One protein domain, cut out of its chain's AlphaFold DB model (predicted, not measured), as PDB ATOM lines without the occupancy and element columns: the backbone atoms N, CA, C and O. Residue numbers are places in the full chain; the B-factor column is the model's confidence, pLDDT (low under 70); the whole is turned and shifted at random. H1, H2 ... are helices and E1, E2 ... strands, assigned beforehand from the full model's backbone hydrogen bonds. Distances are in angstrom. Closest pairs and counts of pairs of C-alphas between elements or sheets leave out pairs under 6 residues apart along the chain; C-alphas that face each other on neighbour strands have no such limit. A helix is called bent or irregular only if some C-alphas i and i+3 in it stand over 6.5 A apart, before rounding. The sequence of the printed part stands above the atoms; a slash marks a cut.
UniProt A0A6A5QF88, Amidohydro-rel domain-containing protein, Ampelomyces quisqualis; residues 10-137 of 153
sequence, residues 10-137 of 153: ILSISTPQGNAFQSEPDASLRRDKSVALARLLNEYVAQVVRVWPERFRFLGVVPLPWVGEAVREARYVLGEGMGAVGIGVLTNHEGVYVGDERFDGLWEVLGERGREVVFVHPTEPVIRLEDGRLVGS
ATOM      1  N   ILE A  10     -21.109  24.800 -49.861       96.81
ATOM      2  CA  ILE A  10     -19.766  24.318 -50.191       96.81
ATOM      3  C   ILE A  10     -19.187  23.692 -48.924       96.81
ATOM      4  O   ILE A  10     -19.036  24.364 -47.907       96.81
ATOM      5  N   LEU A  11     -18.922  22.391 -48.974       96.50
ATOM      6  CA  LEU A  11     -18.347  21.637 -47.873       96.50
ATOM      7  C   LEU A  11     -16.849  21.937 -47.778       96.50
ATOM      8  O   LEU A  11     -16.124  21.848 -48.768       96.50
ATOM      9  N   SER A  12     -16.398  22.262 -46.571       95.31
ATOM     10  CA  SER A  12     -14.989  22.371 -46.211       95.31
ATOM     11  C   SER A  12     -14.744  21.461 -45.023       95.31
ATOM     12  O   SER A  12     -15.516  21.482 -44.063       95.31
ATOM     13  N   ILE A  13     -13.674  20.672 -45.071       95.38
ATOM     14  CA  ILE A  13     -13.277  19.867 -43.918       95.38
ATOM     15  C   ILE A  13     -12.778  20.798 -42.812       95.38
ATOM     16  O   ILE A  13     -12.031  21.745 -43.072       95.38
ATOM     17  N   SER A  14     -13.218  20.531 -41.582       91.25
ATOM     18  CA  SER A  14     -12.814  21.273 -40.392       91.25
ATOM     19  C   SER A  14     -11.333  21.071 -40.075       91.25
ATOM     20  O   SER A  14     -10.735  20.050 -40.417       91.25
ATOM     21  N   THR A  15     -10.751  22.006 -39.332       89.88
ATOM     22  CA  THR A  15      -9.436  21.847 -38.702       89.88
ATOM     23  C   THR A  15      -9.367  20.529 -37.902       89.88
ATOM     24  O   THR A  15     -10.335  20.205 -37.209       89.88
ATOM     25  N   PRO A  16      -8.268  19.748 -37.984       90.94
ATOM     26  CA  PRO A  16      -6.989  20.039 -38.646       90.94
ATOM     27  C   PRO A  16      -6.891  19.596 -40.119       90.94
ATOM     28  O   PRO A  16      -5.789  19.551 -40.661       90.94
ATOM     29  N   GLN A  17      -8.005  19.278 -40.787       91.88
ATOM     30  CA  GLN A  17      -8.008  18.711 -42.143       91.88
ATOM     31  C   GLN A  17      -7.068  17.490 -42.244       91.88
ATOM     32  O   GLN A  17      -7.126  16.601 -41.396       91.88
ATOM     33  N   GLY A  18      -6.193  17.438 -43.255       92.56
ATOM     34  CA  GLY A  18      -5.161  16.404 -43.397       92.56
ATOM     35  C   GLY A  18      -3.982  16.538 -42.420       92.56
ATOM     36  O   GLY A  18      -3.189  15.607 -42.305       92.56
ATOM     37  N   ASN A  19      -3.862  17.651 -41.685       91.38
ATOM     38  CA  ASN A  19      -2.729  17.959 -40.804       91.38
ATOM     39  C   ASN A  19      -2.895  17.381 -39.379       91.38
ATOM     40  O   ASN A  19      -2.657  18.057 -38.378       91.38
ATOM     41  N   ALA A  20      -3.365  16.135 -39.272       92.56
ATOM     42  CA  ALA A  20      -3.745  15.508 -38.001       92.56
ATOM     43  C   ALA A  20      -2.591  14.788 -37.273       92.56
ATOM     44  O   ALA A  20      -2.761  14.336 -36.143       92.56
ATOM     45  N   PHE A  21      -1.421  14.659 -37.906       94.12
ATOM     46  CA  PHE A  21      -0.348  13.762 -37.456       94.12
ATOM     47  C   PHE A  21       0.913  14.498 -36.989       94.12
ATOM     48  O   PHE A  21       2.012  13.964 -37.082       94.12
ATOM     49  N   GLN A  22       0.778  15.720 -36.472       88.19
ATOM     50  CA  GLN A  22       1.921  16.566 -36.099       88.19
ATOM     51  C   GLN A  22       2.843  15.935 -35.040       88.19
ATOM     52  O   GLN A  22       4.032  16.243 -35.017       88.19
ATOM     53  N   SER A  23       2.315  15.036 -34.200       89.44
ATOM     54  CA  SER A  23       3.070  14.316 -33.168       89.44
ATOM     55  C   SER A  23       3.879  13.120 -33.686       89.44
ATOM     56  O   SER A  23       4.566  12.486 -32.892       89.44
ATOM     57  N   GLU A  24       3.774  12.769 -34.970       94.56
ATOM     58  CA  GLU A  24       4.577  11.710 -35.591       94.56
ATOM     59  C   GLU A  24       6.005  12.222 -35.868       94.56
ATOM     60  O   GLU A  24       6.158  13.136 -36.685       94.56
ATOM     61  N   PRO A  25       7.050  11.683 -35.206       91.88
ATOM     62  CA  PRO A  25       8.422  12.151 -35.397       91.88
ATOM     63  C   PRO A  25       9.028  11.726 -36.739       91.88
ATOM     64  O   PRO A  25       9.911  12.418 -37.248       91.88
ATOM     65  N   ASP A  26       8.580  10.612 -37.326       96.00
ATOM     66  CA  ASP A  26       9.051  10.188 -38.643       96.00
ATOM     67  C   ASP A  26       8.375  11.032 -39.734       96.00
ATOM     68  O   ASP A  26       7.181  10.904 -40.016       96.00
ATOM     69  N   ALA A  27       9.155  11.901 -40.378       94.50
ATOM     70  CA  ALA A  27       8.659  12.799 -41.414       94.50
ATOM     71  C   ALA A  27       8.048  12.061 -42.620       94.50
ATOM     72  O   ALA A  27       7.066  12.548 -43.185       94.50
ATOM     73  N   SER A  28       8.587  10.898 -43.005       97.38
ATOM     74  CA  SER A  28       8.048  10.109 -44.118       97.38
ATOM     75  C   SER A  28       6.713   9.492 -43.729       97.38
ATOM     76  O   SER A  28       5.734   9.640 -44.458       97.38
ATOM     77  N   LEU A  29       6.637   8.871 -42.550       97.81
ATOM     78  CA  LEU A  29       5.389   8.285 -42.066       97.81
ATOM     79  C   LEU A  29       4.313   9.357 -41.852       97.81
ATOM     80  O   LEU A  29       3.146   9.152 -42.187       97.81
ATOM     81  N   ARG A  30       4.698  10.527 -41.336       97.06
ATOM     82  CA  ARG A  30       3.803  11.674 -41.156       97.06
ATOM     83  C   ARG A  30       3.266  12.197 -42.484       97.06
ATOM     84  O   ARG A  30       2.066  12.471 -42.583       97.06
ATOM     85  N   ARG A  31       4.125  12.307 -43.503       97.75
ATOM     86  CA  ARG A  31       3.716  12.633 -44.874       97.75
ATOM     87  C   ARG A  31       2.700  11.620 -45.376       97.75
ATOM     88  O   ARG A  31       1.596  12.017 -45.733       97.75
ATOM     89  N   ASP A  32       3.029  10.335 -45.338       98.25
ATOM     90  CA  ASP A  32       2.194   9.285 -45.924       98.25
ATOM     91  C   ASP A  32       0.820   9.201 -45.235       98.25
ATOM     92  O   ASP A  32      -0.211   9.114 -45.905       98.25
ATOM     93  N   LYS A  33       0.775   9.353 -43.902       98.19
ATOM     94  CA  LYS A  33      -0.479   9.475 -43.138       98.19
ATOM     95  C   LYS A  33      -1.301  10.699 -43.561       98.19
ATOM     96  O   LYS A  33      -2.513  10.585 -43.748       98.19
ATOM     97  N   SER A  34      -0.661  11.858 -43.735       97.94
ATOM     98  CA  SER A  34      -1.334  13.104 -44.139       97.94
ATOM     99  C   SER A  34      -1.909  13.009 -45.555       97.94
ATOM    100  O   SER A  34      -3.036  13.438 -45.795       97.94
ATOM    101  N   VAL A  35      -1.163  12.400 -46.483       98.44
ATOM    102  CA  VAL A  35      -1.605  12.137 -47.863       98.44
ATOM    103  C   VAL A  35      -2.798  11.187 -47.878       98.44
ATOM    104  O   VAL A  35      -3.820  11.496 -48.492       98.44
ATOM    105  N   ALA A  36      -2.704  10.062 -47.165       98.50
ATOM    106  CA  ALA A  36      -3.784   9.085 -47.088       98.50
ATOM    107  C   ALA A  36      -5.065   9.698 -46.498       98.50
ATOM    108  O   ALA A  36      -6.156   9.477 -47.027       98.50
ATOM    109  N   LEU A  37      -4.939  10.510 -45.443       98.56
ATOM    110  CA  LEU A  37      -6.078  11.191 -44.836       98.56
ATOM    111  C   LEU A  37      -6.692  12.235 -45.778       98.56
ATOM    112  O   LEU A  37      -7.913  12.266 -45.914       98.56
ATOM    113  N   ALA A  38      -5.882  13.052 -46.458       98.44
ATOM    114  CA  ALA A  38      -6.386  14.015 -47.439       98.44
ATOM    115  C   ALA A  38      -7.188  13.312 -48.546       98.44
ATOM    116  O   ALA A  38      -8.330  13.691 -48.807       98.44
ATOM    117  N   ARG A  39      -6.646  12.224 -49.112       98.12
ATOM    118  CA  ARG A  39      -7.336  11.427 -50.135       98.12
ATOM    119  C   ARG A  39      -8.654  10.851 -49.628       98.12
ATOM    120  O   ARG A  39      -9.671  10.977 -50.305       98.12
ATOM    121  N   LEU A  40      -8.650  10.252 -48.436       98.38
ATOM    122  CA  LEU A  40      -9.850   9.688 -47.817       98.38
ATOM    123  C   LEU A  40     -10.944  10.749 -47.632       98.38
ATOM    124  O   LEU A  40     -12.103  10.509 -47.967       98.38
ATOM    125  N   LEU A  41     -10.573  11.923 -47.117       98.19
ATOM    126  CA  LEU A  41     -11.495  13.036 -46.903       98.19
ATOM    127  C   LEU A  41     -12.084  13.535 -48.224       98.19
ATOM    128  O   LEU A  41     -13.296  13.718 -48.310       98.19
ATOM    129  N   ASN A  42     -11.240  13.710 -49.245       98.44
ATOM    130  CA  ASN A  42     -11.644  14.162 -50.575       98.44
ATOM    131  C   ASN A  42     -12.608  13.184 -51.248       98.44
ATOM    132  O   ASN A  42     -13.642  13.599 -51.766       98.44
ATOM    133  N   GLU A  43     -12.304  11.888 -51.201       98.00
ATOM    134  CA  GLU A  43     -13.186  10.844 -51.725       98.00
ATOM    135  C   GLU A  43     -14.527  10.840 -50.994       98.00
ATOM    136  O   GLU A  43     -15.580  10.836 -51.629       98.00
ATOM    137  N   TYR A  44     -14.514  10.929 -49.662       97.62
ATOM    138  CA  TYR A  44     -15.738  10.982 -48.870       97.62
ATOM    139  C   TYR A  44     -16.639  12.162 -49.268       97.62
ATOM    140  O   TYR A  44     -17.822  11.966 -49.559       97.62
ATOM    141  N   VAL A  45     -16.101  13.386 -49.334       97.00
ATOM    142  CA  VAL A  45     -16.917  14.558 -49.701       97.00
ATOM    143  C   VAL A  45     -17.337  14.536 -51.169       97.00
ATOM    144  O   VAL A  45     -18.448  14.966 -51.480       97.00
ATOM    145  N   ALA A  46     -16.517  13.973 -52.061       97.44
ATOM    146  CA  ALA A  46     -16.899  13.757 -53.449       97.44
ATOM    147  C   ALA A  46     -18.093  12.795 -53.549       97.44
ATOM    148  O   ALA A  46     -19.030  13.068 -54.299       97.44
ATOM    149  N   GLN A  47     -18.133  11.723 -52.747       97.19
ATOM    150  CA  GLN A  47     -19.301  10.836 -52.680       97.19
ATOM    151  C   GLN A  47     -20.549  11.567 -52.173       97.19
ATOM    152  O   GLN A  47     -21.610  11.454 -52.784       97.19
ATOM    153  N   VAL A  48     -20.438  12.381 -51.118       96.50
ATOM    154  CA  VAL A  48     -21.561  13.205 -50.626       96.50
ATOM    155  C   VAL A  48     -22.104  14.118 -51.733       96.50
ATOM    156  O   VAL A  48     -23.317  14.230 -51.921       96.50
ATOM    157  N   VAL A  49     -21.215  14.741 -52.507       96.81
ATOM    158  CA  VAL A  49     -21.587  15.608 -53.632       96.81
ATOM    159  C   VAL A  49     -22.211  14.818 -54.782       96.81
ATOM    160  O   VAL A  49     -23.177  15.298 -55.368       96.81
ATOM    161  N   ARG A  50     -21.744  13.598 -55.069       96.19
ATOM    162  CA  ARG A  50     -22.355  12.706 -56.072       96.19
ATOM    163  C   ARG A  50     -23.778  12.291 -55.697       96.19
ATOM    164  O   ARG A  50     -24.624  12.205 -56.580       96.19
ATOM    165  N   VAL A  51     -24.055  12.068 -54.411       97.00
ATOM    166  CA  VAL A  51     -25.406  11.714 -53.936       97.00
ATOM    167  C   VAL A  51     -26.356  12.917 -54.000       97.00
ATOM    168  O   VAL A  51     -27.522  12.759 -54.359       97.00
ATOM    169  N   TRP A  52     -25.877  14.130 -53.699       96.25
ATOM    170  CA  TRP A  52     -26.703  15.348 -53.720       96.25
ATOM    171  C   TRP A  52     -26.068  16.499 -54.523       96.25
ATOM    172  O   TRP A  52     -25.774  17.568 -53.962       96.25
ATOM    173  N   PRO A  53     -25.926  16.349 -55.852       95.81
ATOM    174  CA  PRO A  53     -25.193  17.295 -56.689       95.81
ATOM    175  C   PRO A  53     -25.909  18.636 -56.841       95.81
ATOM    176  O   PRO A  53     -25.277  19.629 -57.165       95.81
ATOM    177  N   GLU A  54     -27.204  18.740 -56.557       95.25
ATOM    178  CA  GLU A  54     -27.900  20.037 -56.554       95.25
ATOM    179  C   GLU A  54     -27.746  20.806 -55.234       95.25
ATOM    180  O   GLU A  54     -28.128  21.973 -55.142       95.25
ATOM    181  N   ARG A  55     -27.197  20.167 -54.192       95.88
ATOM    182  CA  ARG A  55     -27.166  20.703 -52.821       95.88
ATOM    183  C   ARG A  55     -25.759  20.948 -52.308       95.88
ATOM    184  O   ARG A  55     -25.566  21.898 -51.551       95.88
ATOM    185  N   PHE A  56     -24.788  20.144 -52.730       97.00
ATOM    186  CA  PHE A  56     -23.421  20.256 -52.240       97.00
ATOM    187  C   PHE A  56     -22.406  20.488 -53.360       97.00
ATOM    188  O   PHE A  56     -22.539  20.013 -54.488       97.00
ATOM    189  N   ARG A  57     -21.379  21.256 -53.021       96.69
ATOM    190  CA  ARG A  57     -20.059  21.294 -53.666       96.69
ATOM    191  C   ARG A  57     -19.023  21.103 -52.563       96.69
ATOM    192  O   ARG A  57     -19.397  21.081 -51.393       96.69
ATOM    193  N   PHE A  58     -17.745  21.004 -52.897       97.25
ATOM    194  CA  PHE A  58     -16.705  20.907 -51.877       97.25
ATOM    195  C   PHE A  58     -15.415  21.602 -52.289       97.25
ATOM    196  O   PHE A  58     -15.132  21.771 -53.478       97.25
ATOM    197  N   LEU A  59     -14.650  21.984 -51.277       97.75
ATOM    198  CA  LEU A  59     -13.261  22.386 -51.401       97.75
ATOM    199  C   LEU A  59     -12.381  21.163 -51.143       97.75
ATOM    200  O   LEU A  59     -12.566  20.469 -50.143       97.75
ATOM    201  N   GLY A  60     -11.442  20.898 -52.046       97.38
ATOM    202  CA  GLY A  60     -10.471  19.826 -51.884       97.38
ATOM    203  C   GLY A  60      -9.494  20.129 -50.749       97.38
ATOM    204  O   GLY A  60      -9.081  21.271 -50.558       97.38
ATOM    205  N   VAL A  61      -9.122  19.098 -50.002       97.81
ATOM    206  CA  VAL A  61      -8.070  19.133 -48.985       97.81
ATOM    207  C   VAL A  61      -6.750  18.737 -49.633       97.81
ATOM    208  O   VAL A  61      -6.693  17.751 -50.366       97.81
ATOM    209  N   VAL A  62      -5.677  19.464 -49.330       98.00
ATOM    210  CA  VAL A  62      -4.321  19.125 -49.779       98.00
ATOM    211  C   VAL A  62      -3.407  18.823 -48.585       98.00
ATOM    212  O   VAL A  62      -3.520  19.480 -47.548       98.00
ATOM    213  N   PRO A  63      -2.495  17.840 -48.688       97.56
ATOM    214  CA  PRO A  63      -1.595  17.443 -47.604       97.56
ATOM    215  C   PRO A  63      -0.406  18.410 -47.431       97.56
ATOM    216  O   PRO A  63       0.751  18.015 -47.539       97.56
ATOM    217  N   LEU A  64      -0.663  19.687 -47.146       97.12
ATOM    218  CA  LEU A  64       0.387  20.612 -46.701       97.12
ATOM    219  C   LEU A  64       0.888  20.222 -45.290       97.12
ATOM    220  O   LEU A  64       0.071  19.809 -44.460       97.12
ATOM    221  N   PRO A  65       2.198  20.355 -44.993       95.88
ATOM    222  CA  PRO A  65       3.198  21.149 -45.724       95.88
ATOM    223  C   PRO A  65       3.942  20.403 -46.854       95.88
ATOM    224  O   PRO A  65       4.947  20.895 -47.364       95.88
ATOM    225  N   TRP A  66       3.485  19.221 -47.271       97.38
ATOM    226  CA  TRP A  66       4.161  18.379 -48.262       97.38
ATOM    227  C   TRP A  66       3.827  18.815 -49.697       97.38
ATOM    228  O   TRP A  66       2.984  18.221 -50.361       97.38
ATOM    229  N   VAL A  67       4.485  19.863 -50.191       97.75
ATOM    230  CA  VAL A  67       4.126  20.579 -51.439       97.75
ATOM    231  C   VAL A  67       3.995  19.665 -52.656       97.75
ATOM    232  O   VAL A  67       3.004  19.741 -53.375       97.75
ATOM    233  N   GLY A  68       4.948  18.754 -52.869       98.19
ATOM    234  CA  GLY A  68       4.885  17.822 -53.998       98.19
ATOM    235  C   GLY A  68       3.670  16.886 -53.942       98.19
ATOM    236  O   GLY A  68       3.099  16.554 -54.979       98.19
ATOM    237  N   GLU A  69       3.249  16.490 -52.740       98.38
ATOM    238  CA  GLU A  69       2.021  15.719 -52.522       98.38
ATOM    239  C   GLU A  69       0.780  16.603 -52.675       98.38
ATOM    240  O   GLU A  69      -0.201  16.196 -53.293       98.38
ATOM    241  N   ALA A  70       0.838  17.834 -52.159       98.06
ATOM    242  CA  ALA A  70      -0.229  18.821 -52.252       98.06
ATOM    243  C   ALA A  70      -0.569  19.155 -53.705       98.06
ATOM    244  O   ALA A  70      -1.740  19.159 -54.066       98.06
ATOM    245  N   VAL A  71       0.440  19.336 -54.558       97.56
ATOM    246  CA  VAL A  71       0.274  19.538 -56.002       97.56
ATOM    247  C   VAL A  71      -0.401  18.333 -56.660       97.56
ATOM    248  O   VAL A  71      -1.321  18.502 -57.464       97.56
ATOM    249  N   ARG A  72       0.019  17.105 -56.324       97.81
ATOM    250  CA  ARG A  72      -0.600  15.888 -56.876       97.81
ATOM    251  C   ARG A  72      -2.058  15.752 -56.453       97.81
ATOM    252  O   ARG A  72      -2.905  15.452 -57.293       97.81
ATOM    253  N   GLU A  73      -2.353  16.013 -55.185       97.81
ATOM    254  CA  GLU A  73      -3.714  15.943 -54.659       97.81
ATOM    255  C   GLU A  73      -4.598  17.056 -55.233       97.81
ATOM    256  O   GLU A  73      -5.717  16.780 -55.659       97.81
ATOM    257  N   ALA A  74      -4.084  18.285 -55.347       96.62
ATOM    258  CA  ALA A  74      -4.780  19.404 -55.977       96.62
ATOM    259  C   ALA A  74      -5.165  19.076 -57.424       96.62
ATOM    260  O   ALA A  74      -6.317  19.243 -57.820       96.62
ATOM    261  N   ARG A  75      -4.221  18.534 -58.208       95.19
ATOM    262  CA  ARG A  75      -4.489  18.098 -59.586       95.19
ATOM    263  C   ARG A  75      -5.561  17.019 -59.654       95.19
ATOM    264  O   ARG A  75      -6.359  17.043 -60.587       95.19
ATOM    265  N   TYR A  76      -5.573  16.103 -58.688       96.00
ATOM    266  CA  TYR A  76      -6.553  15.030 -58.609       96.00
ATOM    267  C   TYR A  76      -7.963  15.549 -58.291       96.00
ATOM    268  O   TYR A  76      -8.895  15.278 -59.042       96.00
ATOM    269  N   VAL A  77      -8.135  16.334 -57.224       95.94
ATOM    270  CA  VAL A  77      -9.466  16.801 -56.790       95.94
ATOM    271  C   VAL A  77     -10.076  17.849 -57.717       95.94
ATOM    272  O   VAL A  77     -11.297  17.900 -57.862       95.94
ATOM    273  N   LEU A  78      -9.232  18.657 -58.365       94.00
ATOM    274  CA  LEU A  78      -9.632  19.614 -59.399       94.00
ATOM    275  C   LEU A  78      -9.676  18.979 -60.797       94.00
ATOM    276  O   LEU A  78      -9.907  19.675 -61.784       94.00
ATOM    277  N   GLY A  79      -9.358  17.690 -60.915       89.44
ATOM    278  CA  GLY A  79      -9.470  16.944 -62.160       89.44
ATOM    279  C   GLY A  79     -10.925  16.635 -62.514       89.44
ATOM    280  O   GLY A  79     -11.850  16.786 -61.706       89.44
ATOM    281  N   GLU A  80     -11.128  16.163 -63.740       79.31
ATOM    282  CA  GLU A  80     -12.438  15.709 -64.198       79.31
ATOM    283  C   GLU A  80     -12.948  14.544 -63.326       79.31
ATOM    284  O   GLU A  80     -12.207  13.634 -62.964       79.31
ATOM    285  N   GLY A  81     -14.232  14.580 -62.955       79.62
ATOM    286  CA  GLY A  81     -14.898  13.498 -62.213       79.62
ATOM    287  C   GLY A  81     -14.856  13.588 -60.681       79.62
ATOM    288  O   GLY A  81     -15.662  12.921 -60.022       79.62
ATOM    289  N   MET A  82     -13.997  14.433 -60.101       89.12
ATOM    290  CA  MET A  82     -13.991  14.685 -58.651       89.12
ATOM    291  C   MET A  82     -14.937  15.820 -58.262       89.12
ATOM    292  O   MET A  82     -15.727  15.654 -57.338       89.12
ATOM    293  N   GLY A  83     -14.931  16.929 -59.006       86.31
ATOM    294  CA  GLY A  83     -15.907  18.012 -58.843       86.31
ATOM    295  C   GLY A  83     -15.621  18.983 -57.691       86.31
ATOM    296  O   GLY A  83     -16.551  19.656 -57.233       86.31
ATOM    297  N   ALA A  84     -14.370  19.064 -57.218       95.31
ATOM    298  CA  ALA A  84     -13.975  20.121 -56.289       95.31
ATOM    299  C   ALA A  84     -14.086  21.485 -56.984       95.31
ATOM    300  O   ALA A  84     -13.724  21.629 -58.150       95.31
ATOM    301  N   VAL A  85     -14.581  22.495 -56.267       95.12
ATOM    302  CA  VAL A  85     -14.747  23.866 -56.797       95.12
ATOM    303  C   VAL A  85     -13.626  24.816 -56.370       95.12
ATOM    304  O   VAL A  85     -13.687  26.013 -56.629       95.12
ATOM    305  N   GLY A  86     -12.621  24.284 -55.682       95.50
ATOM    306  CA  GLY A  86     -11.500  25.017 -55.114       95.50
ATOM    307  C   GLY A  86     -10.747  24.160 -54.103       95.50
ATOM    308  O   GLY A  86     -11.089  22.991 -53.904       95.50
ATOM    309  N   ILE A  87      -9.751  24.747 -53.448       96.94
ATOM    310  CA  ILE A  87      -8.948  24.111 -52.401       96.94
ATOM    311  C   ILE A  87      -9.165  24.845 -51.079       96.94
ATOM    312  O   ILE A  87      -9.189  26.074 -51.032       96.94
ATOM    313  N   GLY A  88      -9.334  24.085 -50.000       96.56
ATOM    314  CA  GLY A  88      -9.327  24.598 -48.637       96.56
ATOM    315  C   GLY A  88      -7.953  24.377 -48.015       96.56
ATOM    316  O   GLY A  88      -7.472  23.247 -47.993       96.56
ATOM    317  N   VAL A  89      -7.344  25.435 -47.488       97.06
ATOM    318  CA  VAL A  89      -6.087  25.377 -46.722       97.06
ATOM    319  C   VAL A  89      -6.283  25.993 -45.344       97.06
ATOM    320  O   VAL A  89      -7.246  26.725 -45.115       97.06
ATOM    321  N   LEU A  90      -5.376  25.705 -44.415       96.50
ATOM    322  CA  LEU A  90      -5.377  26.328 -43.096       96.50
ATOM    323  C   LEU A  90      -4.474  27.565 -43.095       96.50
ATOM    324  O   LEU A  90      -3.519  27.637 -43.859       96.50
ATOM    325  N   THR A  91      -4.738  28.528 -42.208       95.00
ATOM    326  CA  THR A  91      -3.885  29.732 -42.057       95.00
ATOM    327  C   THR A  91      -2.399  29.413 -41.847       95.00
ATOM    328  O   THR A  91      -1.548  30.162 -42.321       95.00
ATOM    329  N   ASN A  92      -2.086  28.295 -41.182       94.31
ATOM    330  CA  ASN A  92      -0.745  27.727 -41.122       94.31
ATOM    331  C   ASN A  92      -0.777  26.192 -41.219       94.31
ATOM    332  O   ASN A  92      -1.750  25.548 -40.822       94.31
ATOM    333  N   HIS A  93       0.321  25.613 -41.700       94.62
ATOM    334  CA  HIS A  93       0.580  24.178 -41.713       94.62
ATOM    335  C   HIS A  93       1.871  23.898 -40.942       94.62
ATOM    336  O   HIS A  93       2.966  24.193 -41.413       94.62
ATOM    337  N   GLU A  94       1.735  23.357 -39.726       91.81
ATOM    338  CA  GLU A  94       2.864  23.126 -38.808       91.81
ATOM    339  C   GLU A  94       3.675  24.411 -38.521       91.81
ATOM    340  O   GLU A  94       4.912  24.399 -38.501       91.81
ATOM    341  N   GLY A  95       2.985  25.542 -38.344       92.19
ATOM    342  CA  GLY A  95       3.599  26.850 -38.100       92.19
ATOM    343  C   GLY A  95       4.141  27.566 -39.339       92.19
ATOM    344  O   GLY A  95       4.593  28.698 -39.215       92.19
ATOM    345  N   VAL A  96       4.077  26.951 -40.525       93.56
ATOM    346  CA  VAL A  96       4.413  27.612 -41.796       93.56
ATOM    347  C   VAL A  96       3.149  28.251 -42.364       93.56
ATOM    348  O   VAL A  96       2.151  27.564 -42.585       93.56
ATOM    349  N   TYR A  97       3.163  29.567 -42.559       94.94
ATOM    350  CA  TYR A  97       2.011  30.313 -43.066       94.94
ATOM    351  C   TYR A  97       1.872  30.181 -44.584       94.94
ATOM    352  O   TYR A  97       2.847  29.957 -45.291       94.94
ATOM    353  N   VAL A  98       0.649  30.347 -45.093       94.88
ATOM    354  CA  VAL A  98       0.323  30.124 -46.517       94.88
ATOM    355  C   VAL A  98       1.099  31.007 -47.507       94.88
ATOM    356  O   VAL A  98       1.210  30.639 -48.669       94.88
ATOM    357  N   GLY A  99       1.632  32.147 -47.056       94.62
ATOM    358  CA  GLY A  99       2.450  33.053 -47.873       94.62
ATOM    359  C   GLY A  99       3.955  32.761 -47.856       94.62
ATOM    360  O   GLY A  99       4.716  33.581 -48.351       94.62
ATOM    361  N   ASP A 100       4.391  31.667 -47.231       97.00
ATOM    362  CA  ASP A 100       5.791  31.234 -47.247       97.00
ATOM    363  C   ASP A 100       6.172  30.689 -48.637       97.00
ATOM    364  O   ASP A 100       5.414  29.908 -49.222       97.00
ATOM    365  N   GLU A 101       7.362  31.057 -49.130       97.31
ATOM    366  CA  GLU A 101       7.894  30.677 -50.454       97.31
ATOM    367  C   GLU A 101       7.903  29.159 -50.690       97.31
ATOM    368  O   GLU A 101       7.804  28.677 -51.819       97.31
ATOM    369  N   ARG A 102       7.950  28.358 -49.614       96.25
ATOM    370  CA  ARG A 102       7.867  26.895 -49.704       96.25
ATOM    371  C   ARG A 102       6.609  26.437 -50.430       96.25
ATOM    372  O   ARG A 102       6.628  25.366 -51.027       96.25
ATOM    373  N   PHE A 103       5.517  27.194 -50.354       97.56
ATOM    374  CA  PHE A 103       4.240  26.825 -50.955       97.56
ATOM    375  C   PHE A 103       4.040  27.376 -52.372       97.56
ATOM    376  O   PHE A 103       3.046  27.013 -53.003       97.56
ATOM    377  N   ASP A 104       4.992  28.141 -52.917       96.38
ATOM    378  CA  ASP A 104       4.881  28.764 -54.246       96.38
ATOM    379  C   ASP A 104       4.590  27.746 -55.348       96.38
ATOM    380  O   ASP A 104       3.698  27.962 -56.161       96.38
ATOM    381  N   GLY A 105       5.217  26.567 -55.307       95.62
ATOM    382  CA  GLY A 105       4.949  25.509 -56.288       95.62
ATOM    383  C   GLY A 105       3.495  25.001 -56.289       95.62
ATOM    384  O   GLY A 105       3.009  24.528 -57.315       95.62
ATOM    385  N   LEU A 106       2.766  25.099 -55.169       96.19
ATOM    386  CA  LEU A 106       1.322  24.831 -55.147       96.19
ATOM    387  C   LEU A 106       0.543  25.992 -55.775       96.19
ATOM    388  O   LEU A 106      -0.394  25.755 -56.539       96.19
ATOM    389  N   TRP A 107       0.923  27.229 -55.458       95.50
ATOM    390  CA  TRP A 107       0.261  28.436 -55.952       95.50
ATOM    391  C   TRP A 107       0.429  28.623 -57.455       95.50
ATOM    392  O   TRP A 107      -0.549  28.947 -58.122       95.50
ATOM    393  N   GLU A 108       1.607  28.332 -58.002       94.44
ATOM    394  CA  GLU A 108       1.865  28.319 -59.442       94.44
ATOM    395  C   GLU A 108       0.924  27.343 -60.155       94.44
ATOM    396  O   GLU A 108       0.193  27.738 -61.061       94.44
ATOM    397  N   VAL A 109       0.838  26.092 -59.683       92.56
ATOM    398  CA  VAL A 109      -0.032  25.066 -60.287       92.56
ATOM    399  C   VAL A 109      -1.515  25.435 -60.209       92.56
ATOM    400  O   VAL A 109      -2.278  25.129 -61.127       92.56
ATOM    401  N   LEU A 110      -1.953  26.056 -59.111       92.25
ATOM    402  CA  LEU A 110      -3.329  26.544 -58.990       92.25
ATOM    403  C   LEU A 110      -3.562  27.785 -59.865       92.25
ATOM    404  O   LEU A 110      -4.642  27.928 -60.425       92.25
ATOM    405  N   GLY A 111      -2.559  28.646 -60.031       90.38
ATOM    406  CA  GLY A 111      -2.622  29.845 -60.864       90.38
ATOM    407  C   GLY A 111      -2.655  29.555 -62.366       90.38
ATOM    408  O   GLY A 111      -3.384  30.228 -63.090       90.38
ATOM    409  N   GLU A 112      -1.939  28.527 -62.838       88.12
ATOM    410  CA  GLU A 112      -1.896  28.107 -64.254       88.12
ATOM    411  C   GLU A 112      -3.281  27.818 -64.849       88.12
ATOM    412  O   GLU A 112      -3.514  28.001 -66.044       88.12
ATOM    413  N   ARG A 113      -4.215  27.359 -64.018       76.06
ATOM    414  CA  ARG A 113      -5.575  27.001 -64.430       76.06
ATOM    415  C   ARG A 113      -6.552  28.196 -64.395       76.06
ATOM    416  O   ARG A 113      -7.615  28.140 -65.019       76.06
ATOM    417  N   GLY A 114      -6.161  29.302 -63.752       68.12
ATOM    418  CA  GLY A 114      -6.747  30.640 -63.890       68.12
ATOM    419  C   GLY A 114      -8.130  30.878 -63.265       68.12
ATOM    420  O   GLY A 114      -8.694  31.954 -63.472       68.12
ATOM    421  N   ARG A 115      -8.721  29.917 -62.540       67.75
ATOM    422  CA  ARG A 115     -10.095  30.026 -61.986       67.75
ATOM    423  C   ARG A 115     -10.262  29.444 -60.578       67.75
ATOM    424  O   ARG A 115     -11.387  29.341 -60.083       67.75
ATOM    425  N   GLU A 116      -9.176  29.050 -59.940       81.25
ATOM    426  CA  GLU A 116      -9.164  28.288 -58.701       81.25
ATOM    427  C   GLU A 116      -9.443  29.190 -57.504       81.25
ATOM    428  O   GLU A 116      -8.760  30.182 -57.262       81.25
ATOM    429  N   VAL A 117     -10.430  28.802 -56.700       90.88
ATOM    430  CA  VAL A 117     -10.671  29.429 -55.402       90.88
ATOM    431  C   VAL A 117      -9.801  28.735 -54.359       90.88
ATOM    432  O   VAL A 117      -9.950  27.534 -54.132       90.88
ATOM    433  N   VAL A 118      -8.935  29.496 -53.691       95.06
ATOM    434  CA  VAL A 118      -8.251  29.057 -52.467       95.06
ATOM    435  C   VAL A 118      -8.954  29.687 -51.274       95.06
ATOM    436  O   VAL A 118      -8.966  30.905 -51.108       95.06
ATOM    437  N   PHE A 119      -9.568  28.853 -50.443       96.31
ATOM    438  CA  PHE A 119     -10.216  29.274 -49.208       96.31
ATOM    439  C   PHE A 119      -9.287  29.011 -48.023       96.31
ATOM    440  O   PHE A 119      -8.901  27.869 -47.775       96.31
ATOM    441  N   VAL A 120      -8.949  30.063 -47.278       96.31
ATOM    442  CA  VAL A 120      -8.079  29.970 -46.099       96.31
ATOM    443  C   VAL A 120      -8.941  29.898 -44.838       96.31
ATOM    444  O   VAL A 120      -9.573  30.878 -44.447       96.31
ATOM    445  N   HIS A 121      -8.966  28.732 -44.195       94.88
ATOM    446  CA  HIS A 121      -9.677  28.491 -42.942       94.88
ATOM    447  C   HIS A 121      -8.753  28.753 -41.731       94.88
ATOM    448  O   HIS A 121      -7.595  28.318 -41.729       94.88
ATOM    449  N   PRO A 122      -9.220  29.430 -40.667       93.31
ATOM    450  CA  PRO A 122      -8.455  29.594 -39.430       93.31
ATOM    451  C   PRO A 122      -8.003  28.263 -38.807       93.31
ATOM    452  O   PRO A 122      -8.658  27.229 -38.924       93.31
ATOM    453  N   THR A 123      -6.859  28.273 -38.133       92.00
ATOM    454  CA  THR A 123      -6.423  27.169 -37.268       92.00
ATOM    455  C   THR A 123      -5.691  27.742 -36.061       92.00
ATOM    456  O   THR A 123      -5.483  28.954 -35.988       92.00
ATOM    457  N   GLU A 124      -5.315  26.891 -35.105       88.75
ATOM    458  CA  GLU A 124      -4.577  27.336 -33.929       88.75
ATOM    459  C   GLU A 124      -3.271  28.026 -34.362       88.75
ATOM    460  O   GLU A 124      -2.462  27.433 -35.089       88.75
ATOM    461  N   PRO A 125      -3.056  29.290 -33.960       89.44
ATOM    462  CA  PRO A 125      -1.811  29.967 -34.255       89.44
ATOM    463  C   PRO A 125      -0.711  29.380 -33.366       89.44
ATOM    464  O   PRO A 125      -0.868  29.215 -32.150       89.44
ATOM    465  N   VAL A 126       0.411  29.029 -33.987       90.56
ATOM    466  CA  VAL A 126       1.548  28.391 -33.322       90.56
ATOM    467  C   VAL A 126       2.838  29.120 -33.669       90.56
ATOM    468  O   VAL A 126       2.990  29.668 -34.757       90.56
ATOM    469  N   ILE A 127       3.776  29.107 -32.731       88.94
ATOM    470  CA  ILE A 127       5.141  29.591 -32.903       88.94
ATOM    471  C   ILE A 127       6.034  28.362 -33.046       88.94
ATOM    472  O   ILE A 127       5.996  27.462 -32.203       88.94
ATOM    473  N   ARG A 128       6.838  28.329 -34.109       87.00
ATOM    474  CA  ARG A 128       7.896  27.332 -34.287       87.00
ATOM    475  C   ARG A 128       9.167  27.835 -33.609       87.00
ATOM    476  O   ARG A 128       9.683  28.886 -33.977       87.00
ATOM    477  N   LEU A 129       9.638  27.099 -32.609       88.62
ATOM    478  CA  LEU A 129      10.888  27.376 -31.904       88.62
ATOM    479  C   LEU A 129      12.097  26.894 -32.724       88.62
ATOM    480  O   LEU A 129      11.950  26.070 -33.629       88.62
ATOM    481  N   GLU A 130      13.296  27.372 -32.383       88.50
ATOM    482  CA  GLU A 130      14.556  26.976 -33.042       88.50
ATOM    483  C   GLU A 130      14.827  25.467 -32.950       88.50
ATOM    484  O   GLU A 130      15.353  24.868 -33.883       88.50
ATOM    485  N   ASP A 131      14.397  24.833 -31.857       87.50
ATOM    486  CA  ASP A 131      14.487  23.382 -31.652       87.50
ATOM    487  C   ASP A 131      13.416  22.576 -32.415       87.50
ATOM    488  O   ASP A 131      13.292  21.363 -32.239       87.50
ATOM    489  N   GLY A 132      12.623  23.240 -33.261       82.56
ATOM    490  CA  GLY A 132      11.596  22.632 -34.101       82.56
ATOM    491  C   GLY A 132      10.261  22.373 -33.401       82.56
ATOM    492  O   GLY A 132       9.306  21.977 -34.074       82.56
ATOM    493  N   ARG A 133      10.146  22.616 -32.087       87.19
ATOM    494  CA  ARG A 133       8.874  22.458 -31.368       87.19
ATOM    495  C   ARG A 133       7.867  23.524 -31.786       87.19
ATOM    496  O   ARG A 133       8.216  24.681 -32.019       87.19
ATOM    497  N   LEU A 134       6.595  23.135 -31.813       88.31
ATOM    498  CA  LEU A 134       5.468  24.048 -31.990       88.31
ATOM    499  C   LEU A 134       4.856  24.358 -30.626       88.31
ATOM    500  O   LEU A 134       4.482  23.449 -29.887       88.31
ATOM    501  N   VAL A 135       4.741  25.640 -30.297       88.50
ATOM    502  CA  VAL A 135       4.050  26.108 -29.092       88.50
ATOM    503  C   VAL A 135       2.871  26.979 -29.491       88.50
ATOM    504  O   VAL A 135       2.975  27.778 -30.417       88.50
ATOM    505  N   GLY A 136       1.734  26.834 -28.812       85.75
ATOM    506  CA  GLY A 136       0.578  27.692 -29.073       85.75
ATOM    507  C   GLY A 136       0.958  29.158 -28.871       85.75
ATOM    508  O   GLY A 136       1.516  29.512 -27.833       85.75
ATOM    509  N   SER A 137       0.635  30.025 -29.831       83.38
ATOM    510  CA  SER A 137       0.990  31.451 -29.790       83.38
ATOM    511  C   SER A 137       0.097  32.260 -28.840       83.38
ATOM    512  O   SER A 137      -0.030  33.476 -28.989       83.38
TER     513      SER A 137
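This is residues 10 to 137 of the 153 residues of the protein "Amidohydro-rel domain-containing protein" of Ampelomyces quisqualis (UniProt A0A6A5QF88). A small, strongly twisted sheet of three parallel strands, E1, E2 and E3, is covered on one face by the helices H1 and H2, with H3 side by side with H2 and only grazing the sheet. Away from this body, at one end of the long axis, lies a small hairpin, E4 and E5. The printed part has 128 residues, with three named helices and five named strands in the order H1 E1 H2 E2 H3 E3 E4 E5; the class is mixed, helices and strands. The sheet's order is E1 E2 E3, while E4 and E5 are antiparallel. The whole is compact, with a radius of gyration of the C-alphas of 14.6 A, yet elongated, spanning 48 by 27 by 26 A.

Residues 10 to 11 pair in parallel with residues 57 to 58 of E1, residues 56 to 61. H1, residues 27 to 51, is over E1 at a height over the sheet of 8.1 A and runs along it, at 9 degrees on the local plane; their closest C-alphas are those of Val 49 and Phe 56, 5.2 A apart. H2, residues 67 to 77, is on the same face as H1, at a height over the sheet of 8.0 A, making two layers, a helix layer over a sheet. H1 touches H2 with residues 35 to 42 alone; the closest C-alphas, those of Val 35 and Glu 69, are 6.9 A apart, at a shallow tilt of 14 degrees, the same way. E2, residues 84 to 90, is the inner strand: N 60 and O 86 of E1 and E2 are within hydrogen-bond range at 2.8 A. H3, residues 101 to 111, touches H2, with the C-alphas of Val 71 and Leu 106 closest at 5.5 A, at a shallow tilt of 22 degrees, the same way; it only grazes the sheet, with residues 107 to 111. E3, residues 117 to 121, is parallel to E2, with N 121 and O 89 at 2.8 A. E1, H2, E2 and E2, H3, E3 are strand-helix-strand units, two parallel neighbour strands joined through a helix, each with a right-handed crossover. E4, residues 126 to 128, and E5, residues 134 to 136, form a hairpin, with N 127 and O 135 at 2.8 A; E3 and E4 are apart. Every O i to N i+4 pair is within hydrogen-bond range in H1 and H2, but 4 of 7 in H3, which is irregular: C-alphas 102 and 105 are 7.3 A apart.

H1 begins at C-alpha 27, (8.659, 12.799, -41.414), and is 36.3 A long. E1 measures 15.7 A, H2 15.1 A, E2 16.9 A, H3 14.8 A and E3 12.5 A. E4 is 6.5 A and E5 6.8 A, ending at C-alpha 136, (0.578, 27.692, -29.073).

The C-alphas farthest apart, those of Glu 54 and Asp 131, are 49.3 A apart. The printed part has no cut, and no link between named elements is long. Mean pLDDT of the printed part is 93.6; residues 114 to 115 are under 70.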